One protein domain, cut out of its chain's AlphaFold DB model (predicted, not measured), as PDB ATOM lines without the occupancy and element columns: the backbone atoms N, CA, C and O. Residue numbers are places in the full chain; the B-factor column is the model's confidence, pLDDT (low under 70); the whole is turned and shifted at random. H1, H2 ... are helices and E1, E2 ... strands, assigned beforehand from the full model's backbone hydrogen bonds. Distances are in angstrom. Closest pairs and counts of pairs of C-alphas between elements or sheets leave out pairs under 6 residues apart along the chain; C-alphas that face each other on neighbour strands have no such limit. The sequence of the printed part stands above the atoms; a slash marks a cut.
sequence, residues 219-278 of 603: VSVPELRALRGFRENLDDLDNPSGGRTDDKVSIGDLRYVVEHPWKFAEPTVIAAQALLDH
ATOM      1  N   VAL A 219     136.319 174.403 184.887       74.50
ATOM      2  CA  VAL A 219     136.140 175.804 184.480       74.50
ATOM      3  C   VAL A 219     136.950 176.096 183.220       74.50
ATOM      4  O   VAL A 219     137.853 175.349 182.846       74.50
ATOM      5  N   SER A 220     136.633 177.190 182.536       84.56
ATOM      6  CA  SER A 220     137.482 177.690 181.448       84.56
ATOM      7  C   SER A 220     138.709 178.438 181.990       84.56
ATOM      8  O   SER A 220     138.688 178.937 183.114       84.56
ATOM      9  N   VAL A 221     139.774 178.570 181.193       75.94
ATOM     10  CA  VAL A 221     140.975 179.348 181.571       75.94
ATOM     11  C   VAL A 221     140.641 180.805 181.971       75.94
ATOM     12  O   VAL A 221     141.138 181.258 183.005       75.94
ATOM     13  N   PRO A 222     139.755 181.540 181.265       82.44
ATOM     14  CA  PRO A 222     139.312 182.863 181.716       82.44
ATOM     15  C   PRO A 222     138.564 182.852 183.060       82.44
ATOM     16  O   PRO A 222     138.764 183.738 183.888       82.44
ATOM     17  N   GLU A 223     137.741 181.831 183.317       81.88
ATOM     18  CA  GLU A 223     137.056 181.676 184.607       81.88
ATOM     19  C   GLU A 223     138.040 181.357 185.738       81.88
ATOM     20  O   GLU A 223     137.907 181.905 186.830       81.88
ATOM     21  N   LEU A 224     139.065 180.541 185.476       75.62
ATOM     22  CA  LEU A 224     140.158 180.295 186.415       75.62
ATOM     23  C   LEU A 224     140.896 181.594 186.768       75.62
ATOM     24  O   LEU A 224     141.198 181.832 187.935       75.62
ATOM     25  N   ARG A 225     141.134 182.469 185.783       72.75
ATOM     26  CA  ARG A 225     141.730 183.795 186.015       72.75
ATOM     27  C   ARG A 225     140.867 184.642 186.939       72.75
ATOM     28  O   ARG A 225     141.390 185.278 187.851       72.75
ATOM     29  N   ALA A 226     139.558 184.649 186.696       79.00
ATOM     30  CA  ALA A 226     138.605 185.377 187.521       79.00
ATOM     31  C   ALA A 226     138.577 184.832 188.958       79.00
ATOM     32  O   ALA A 226     138.609 185.623 189.895       79.00
ATOM     33  N   LEU A 227     138.598 183.504 189.140       73.38
ATOM     34  CA  LEU A 227     138.685 182.852 190.455       73.38
ATOM     35  C   LEU A 227     139.968 183.211 191.204       73.38
ATOM     36  O   LEU A 227     139.923 183.548 192.385       73.38
ATOM     37  N   ARG A 228     141.112 183.161 190.518       70.56
ATOM     38  CA  ARG A 228     142.403 183.503 191.111       70.56
ATOM     39  C   ARG A 228     142.444 184.970 191.527       70.56
ATOM     40  O   ARG A 228     142.745 185.266 192.677       70.56
ATOM     41  N   GLY A 229     142.043 185.871 190.628       66.50
ATOM     42  CA  GLY A 229     141.953 187.297 190.931       66.50
ATOM     43  C   GLY A 229     140.983 187.594 192.077       66.50
ATOM     44  O   GLY A 229     141.275 188.455 192.901       66.50
ATOM     45  N   PHE A 230     139.862 186.868 192.159       73.75
ATOM     46  CA  PHE A 230     138.914 186.973 193.267       73.75
ATOM     47  C   PHE A 230     139.563 186.629 194.603       73.75
ATOM     48  O   PHE A 230     139.490 187.429 195.529       73.75
ATOM     49  N   ARG A 231     140.230 185.473 194.678       69.75
ATOM     50  CA  ARG A 231     140.905 185.005 195.890       69.75
ATOM     51  C   ARG A 231     142.013 185.960 196.328       69.75
ATOM     52  O   ARG A 231     142.063 186.342 197.487       69.75
ATOM     53  N   GLU A 232     142.876 186.360 195.397       67.44
ATOM     54  CA  GLU A 232     144.033 187.223 195.674       67.44
ATOM     55  C   GLU A 232     143.641 188.631 196.136       67.44
ATOM     56  O   GLU A 232     144.444 189.312 196.764       67.44
ATOM     57  N   ASN A 233     142.427 189.084 195.809       72.25
ATOM     58  CA  ASN A 233     141.949 190.427 196.133       72.25
ATOM     59  C   ASN A 233     140.729 190.399 197.063       72.25
ATOM     60  O   ASN A 233     140.026 191.402 197.142       72.25
ATOM     61  N   LEU A 234     140.444 189.277 197.733       75.69
ATOM     62  CA  LEU A 234     139.211 189.102 198.505       75.69
ATOM     63  C   LEU A 234     139.043 190.203 199.563       75.69
ATOM     64  O   LEU A 234     137.986 190.826 199.612       75.69
ATOM     65  N   ASP A 235     140.111 190.528 200.290       78.19
ATOM     66  CA  ASP A 235     140.128 191.583 201.312       78.19
ATOM     67  C   ASP A 235     139.803 192.979 200.755       78.19
ATOM     68  O   ASP A 235     139.117 193.774 201.397       78.19
ATOM     69  N   ASP A 236     140.291 193.287 199.551       81.75
ATOM     70  CA  ASP A 236     140.053 194.575 198.890       81.75
ATOM     71  C   ASP A 236     138.677 194.635 198.202       81.75
ATOM     72  O   ASP A 236     138.129 195.719 197.963       81.75
ATOM     73  N   LEU A 237     138.130 193.470 197.842       83.88
ATOM     74  CA  LEU A 237     136.809 193.305 197.242       83.88
ATOM     75  C   LEU A 237     135.697 193.217 198.295       83.88
ATOM     76  O   LEU A 237     134.543 193.480 197.952       83.88
ATOM     77  N   ASP A 238     136.023 192.884 199.543       83.56
ATOM     78  CA  ASP A 238     135.106 192.903 200.680       83.56
ATOM     79  C   ASP A 238     134.821 194.348 201.121       83.56
ATOM     80  O   ASP A 238     135.698 195.137 201.481       83.56
ATOM     81  N   ASN A 239     133.540 194.709 201.083       80.94
ATOM     82  CA  ASN A 239     133.016 195.992 201.545       80.94
ATOM     83  C   ASN A 239     133.810 197.249 201.086       80.94
ATOM     84  O   ASN A 239     134.097 198.158 201.886       80.94
ATOM     85  N   PRO A 240     134.084 197.401 199.777       80.69
ATOM     86  CA  PRO A 240     134.980 198.410 199.204       80.69
ATOM     87  C   PRO A 240     134.450 199.846 199.360       80.69
ATOM     88  O   PRO A 240     135.168 200.835 199.174       80.69
ATOM     89  N   SER A 241     133.167 199.996 199.707       80.62
ATOM     90  CA  SER A 241     132.527 201.288 199.970       80.62
ATOM     91  C   SER A 241     132.824 201.866 201.362       80.62
ATOM     92  O   SER A 241     132.532 203.043 201.610       80.62
ATOM     93  N   GLY A 242     133.461 201.078 202.235       67.25
ATOM     94  CA  GLY A 242     133.797 201.424 203.609       67.25
ATOM     95  C   GLY A 242     132.746 200.915 204.592       67.25
ATOM     96  O   GLY A 242     131.712 201.553 204.805       67.25
ATOM     97  N   GLY A 243     133.058 199.801 205.253       69.88
ATOM     98  CA  GLY A 243     132.258 199.196 206.313       69.88
ATOM     99  C   GLY A 243     133.054 198.138 207.085       69.88
ATOM    100  O   GLY A 243     134.279 198.203 207.128       69.88
ATOM    101  N   ARG A 244     132.364 197.226 207.777       72.69
ATOM    102  CA  ARG A 244     133.013 196.104 208.471       72.69
ATOM    103  C   ARG A 244     133.291 195.007 207.443       72.69
ATOM    104  O   ARG A 244     132.351 194.661 206.737       72.69
ATOM    105  N   THR A 245     134.519 194.503 207.409       75.56
ATOM    106  CA  THR A 245     134.881 193.300 206.657       75.56
ATOM    107  C   THR A 245     134.189 192.086 207.276       75.56
ATOM    108  O   THR A 245     134.118 191.956 208.510       75.56
ATOM    109  N   ASP A 246     133.571 191.271 206.434       71.56
ATOM    110  CA  ASP A 246     132.859 190.049 206.803       71.56
ATOM    111  C   ASP A 246     133.087 188.892 205.818       71.56
ATOM    112  O   ASP A 246     132.290 187.948 205.807       71.56
ATOM    113  N   ASP A 247     134.177 188.973 205.046       76.06
ATOM    114  CA  ASP A 247     134.685 187.976 204.098       76.06
ATOM    115  C   ASP A 247     133.650 187.612 203.032       76.06
ATOM    116  O   ASP A 247     133.517 186.465 202.593       76.06
ATOM    117  N   LYS A 248     132.852 188.617 202.655       83.00
ATOM    118  CA  LYS A 248     131.721 188.490 201.743       83.00
ATOM    119  C   LYS A 248     131.765 189.561 200.684       83.00
ATOM    120  O   LYS A 248     131.780 190.756 200.957       83.00
ATOM    121  N   VAL A 249     131.659 189.112 199.445       87.56
ATOM    122  CA  VAL A 249     131.654 189.991 198.286       87.56
ATOM    123  C   VAL A 249     130.310 189.873 197.592       87.56
ATOM    124  O   VAL A 249     129.864 188.788 197.219       87.56
ATOM    125  N   SER A 250     129.633 191.000 197.410       91.44
ATOM    126  CA  SER A 250     128.410 191.081 196.616       91.44
ATOM    127  C   SER A 250     128.694 191.601 195.207       91.44
ATOM    128  O   SER A 250     129.678 192.297 194.953       91.44
ATOM    129  N   ILE A 251     127.758 191.387 194.276       91.00
ATOM    130  CA  ILE A 251     127.811 192.037 192.948       91.00
ATOM    131  C   ILE A 251     127.895 193.571 193.080       91.00
ATOM    132  O   ILE A 251     128.460 194.251 192.219       91.00
ATOM    133  N   GLY A 252     127.301 194.136 194.138       90.94
ATOM    134  CA  GLY A 252     127.365 195.567 194.424       90.94
ATOM    135  C   GLY A 252     128.787 196.041 194.716       90.94
ATOM    136  O   GLY A 252     129.174 197.103 194.229       90.94
ATOM    137  N   ASP A 253     129.560 195.232 195.434       92.94
ATOM    138  CA  ASP A 253     130.946 195.519 195.800       92.94
ATOM    139  C   ASP A 253     131.849 195.494 194.567       92.94
ATOM    140  O   ASP A 253     132.539 196.476 194.285       92.94
ATOM    141  N   LEU A 254     131.722 194.455 193.733       93.19
ATOM    142  CA  LEU A 254     132.443 194.368 192.459       93.19
ATOM    143  C   LEU A 254     132.169 195.584 191.561       93.19
ATOM    144  O   LEU A 254     133.088 196.196 191.013       93.19
ATOM    145  N   ARG A 255     130.894 195.978 191.430       94.56
ATOM    146  CA  ARG A 255     130.517 197.172 190.654       94.56
ATOM    147  C   ARG A 255     131.089 198.442 191.258       94.56
ATOM    148  O   ARG A 255     131.522 199.312 190.510       94.56
ATOM    149  N   TYR A 256     131.112 198.558 192.584       93.81
ATOM    150  CA  TYR A 256     131.684 199.721 193.247       93.81
ATOM    151  C   TYR A 256     133.169 199.885 192.913       93.81
ATOM    152  O   TYR A 256     133.584 201.000 192.583       93.81
ATOM    153  N   VAL A 257     133.939 198.793 192.946       93.44
ATOM    154  CA  VAL A 257     135.367 198.771 192.588       93.44
ATOM    155  C   VAL A 257     135.573 199.209 191.138       93.44
ATOM    156  O   VAL A 257     136.341 200.138 190.877       93.44
ATOM    157  N   VAL A 258     134.821 198.623 190.201       95.00
ATOM    158  CA  VAL A 258     134.910 198.941 188.764       95.00
ATOM    159  C   VAL A 258     134.461 200.370 188.440       95.00
ATOM    160  O   VAL A 258     135.034 201.016 187.563       95.00
ATOM    161  N   GLU A 259     133.455 200.903 189.136       95.94
ATOM    162  CA  GLU A 259     132.970 202.276 188.940       95.94
ATOM    163  C   GLU A 259     133.900 203.336 189.558       95.94
ATOM    164  O   GLU A 259     133.861 204.503 189.153       95.94
ATOM    165  N   HIS A 260     134.755 202.944 190.509       93.25
ATOM    166  CA  HIS A 260     135.675 203.835 191.223       93.25
ATOM    167  C   HIS A 260     137.142 203.375 191.129       93.25
ATOM    168  O   HIS A 260     137.828 203.322 192.154       93.25
ATOM    169  N   PRO A 261     137.688 203.134 189.921       91.12
ATOM    170  CA  PRO A 261     138.989 202.485 189.747       91.12
ATOM    171  C   PRO A 261     140.160 203.304 190.308       91.12
ATOM    172  O   PRO A 261     141.208 202.764 190.622       91.12
ATOM    173  N   TRP A 262     139.992 204.617 190.499       90.88
ATOM    174  CA  TRP A 262     141.011 205.488 191.099       90.88
ATOM    175  C   TRP A 262     141.207 205.285 192.612       90.88
ATOM    176  O   TRP A 262     142.046 205.968 193.202       90.88
ATOM    177  N   LYS A 263     140.391 204.443 193.258       89.12
ATOM    178  CA  LYS A 263     140.492 204.126 194.690       89.12
ATOM    179  C   LYS A 263     141.204 202.805 194.984       89.12
ATOM    180  O   LYS A 263     141.592 202.615 196.130       89.12
ATOM    181  N   PHE A 264     141.352 201.940 193.987       87.94
ATOM    182  CA  PHE A 264     141.825 200.567 194.150       87.94
ATOM    183  C   PHE A 264     143.090 200.340 193.326       87.94
ATOM    184  O   PHE A 264     143.388 201.111 192.407       87.94
ATOM    185  N   ALA A 265     143.846 199.299 193.665       84.00
ATOM    186  CA  ALA A 265     144.963 198.871 192.839       84.00
ATOM    187  C   ALA A 265     144.445 198.322 191.498       84.00
ATOM    188  O   ALA A 265     143.332 197.802 191.402       84.00
ATOM    189  N   GLU A 266     145.254 198.446 190.444       82.06
ATOM    190  CA  GLU A 266     144.893 197.950 189.110       82.06
ATOM    191  C   GLU A 266     144.524 196.448 189.102       82.06
ATOM    192  O   GLU A 266     143.488 196.124 188.515       82.06
ATOM    193  N   PRO A 267     145.244 195.546 189.808       77.81
ATOM    194  CA  PRO A 267     144.861 194.134 189.909       77.81
ATOM    195  C   PRO A 267     143.461 193.910 190.495       77.81
ATOM    196  O   PRO A 267     142.691 193.134 189.937       77.81
ATOM    197  N   THR A 268     143.083 194.649 191.542       81.31
ATOM    198  CA  THR A 268     141.758 194.567 192.179       81.31
ATOM    199  C   THR A 268     140.641 194.952 191.209       81.31
ATOM    200  O   THR A 268     139.604 194.292 191.136       81.31
ATOM    201  N   VAL A 269     140.852 196.010 190.416       86.06
ATOM    202  CA  VAL A 269     139.882 196.456 189.403       86.06
ATOM    203  C   VAL A 269     139.740 195.417 188.291       86.06
ATOM    204  O   VAL A 269     138.620 195.134 187.863       86.06
ATOM    205  N   ILE A 270     140.853 194.828 187.841       84.50
ATOM    206  CA  ILE A 270     140.858 193.758 186.833       84.50
ATOM    207  C   ILE A 270     140.133 192.514 187.362       84.50
ATOM    208  O   ILE A 270     139.301 191.959 186.648       84.50
ATOM    209  N   ALA A 271     140.394 192.107 188.606       78.12
ATOM    210  CA  ALA A 271     139.737 190.969 189.247       78.12
ATOM    211  C   ALA A 271     138.219 191.176 189.372       78.12
ATOM    212  O   ALA A 271     137.438 190.309 188.975       78.12
ATOM    213  N   ALA A 272     137.792 192.354 189.842       88.12
ATOM    214  CA  ALA A 272     136.377 192.692 189.945       88.12
ATOM    215  C   ALA A 272     135.675 192.673 188.579       88.12
ATOM    216  O   ALA A 272     134.571 192.141 188.449       88.12
ATOM    217  N   GLN A 273     136.322 193.229 187.551       93.44
ATOM    218  CA  GLN A 273     135.803 193.222 186.188       93.44
ATOM    219  C   GLN A 273     135.709 191.795 185.631       93.44
ATOM    220  O   GLN A 273     134.673 191.440 185.074       93.44
ATOM    221  N   ALA A 274     136.732 190.963 185.841       86.88
ATOM    222  CA  ALA A 274     136.743 189.577 185.386       86.88
ATOM    223  C   ALA A 274     135.565 188.779 185.971       86.88
ATOM    224  O   ALA A 274     134.842 188.117 185.232       86.88
ATOM    225  N   LEU A 275     135.286 188.897 187.272       89.56
ATOM    226  CA  LEU A 275     134.119 188.244 187.880       89.56
ATOM    227  C   LEU A 275     132.788 188.733 187.290       89.56
ATOM    228  O   LEU A 275     131.892 187.928 187.035       89.56
ATOM    229  N   LEU A 276     132.656 190.040 187.037       91.94
ATOM    230  CA  LEU A 276     131.457 190.612 186.412       91.94
ATOM    231  C   LEU A 276     131.259 190.142 184.963       91.94
ATOM    232  O   LEU A 276     130.113 190.006 184.523       91.94
ATOM    233  N   ASP A 277     132.346 189.871 184.241       94.62
ATOM    234  CA  ASP A 277     132.319 189.334 182.877       94.62
ATOM    235  C   ASP A 277     131.947 187.838 182.835       94.62
ATOM    236  O   ASP A 277     131.512 187.336 181.794       94.62
ATOM    237  N   HIS A 278     132.006 187.144 183.980       92.38
ATOM    238  CA  HIS A 278     131.663 185.728 184.139       92.38
ATOM    239  C   HIS A 278     130.453 185.500 185.081       92.38
ATOM    240  O   HIS A 278     130.571 184.853 186.122       92.38
TER     241      HIS A 278
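Overview. This is residues 219 to 278 of the 603 residues of an uncharacterized protein of Acidimicrobiaceae bacterium (UniProt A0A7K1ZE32). Look first for H4, the middle helix: H1 packs on one side of it and H3 on another, both crossing it steeply, and H1 and H3 do not reach each other. The short helix H2 sits near H4 and H3, and after it a loop, residues 238 to 247, reaches away to the end of the long axis opposite the start of H1 before the chain comes back through the short strand E1. You have 60 residues here, with four named helices and one named strand in the order H1, H2, E1, H3, H4, and the class is mostly helix. The whole is compact, with a radius of gyration of the C-alphas of 10.6 A, and spans 33 by 23 by 17 A.

Arrangement. Start at H1, residues 221 to 232, which touches H4, residues 266 to 277, at a steep tilt of 50 degrees, opposite ways; look at Gly 229 and Ala 271, their closest C-alphas, 4.6 A apart. H2, residues 234 to 237, is close to H1 but not clearly touching it, the closest C-alphas being those of Phe 230 and Leu 237 at 7.8 A. H2 only just touches H4, with 3 pairs of C-alphas within 8 A and residues 268 to 272 of H4 alone taking part; the closest C-alphas are those of Asp 236 and Thr 268, 6.9 A apart. Go on to E1, residues 248 to 250, which pairs with no named strand; its Val 249 has its C-alpha 6.2 A from that of Leu 237, the closest of E1 and H2. H3, residues 251 to 259, touches H4 at a steep tilt of 50 degrees, opposite ways, with the C-alphas of Leu 254 and Ala 272 closest at 5.0 A. H3 also only just touches H2, with 3 pairs within 8 A, the closest C-alphas being those of Leu 237 and Asp 253 at 6.4 A. H4 is the hub, touching three helices, while H1 and H3 are apart. In H1, H3 and H4 every O i to N i+4 pair is within hydrogen-bond range; H2 is too short for one, and its one O i to N i+3 pair is within range.

Along the chain. Find C-alpha 221 at (140.975, 179.348, 181.571); from there H1 runs 16.4 A to C-alpha 232. H2 spans 5.0 A and E1 6.6 A. Find C-alpha 251 at (127.811, 192.037, 192.948), where H3 begins its 12.1 A. H4 runs 16.5 A and ends at C-alpha 277, (132.319, 189.334, 182.877).

Size, cuts and confidence. The C-alphas of Ser 220 and Gly 243 are the two farthest apart, at 33.3 A. The printed part has no cut and no long link. In the B-factor column, pLDDT is under 70 at residues 229, 231 to 232 and 242 to 243; the mean of the printed part of this model is 82.7.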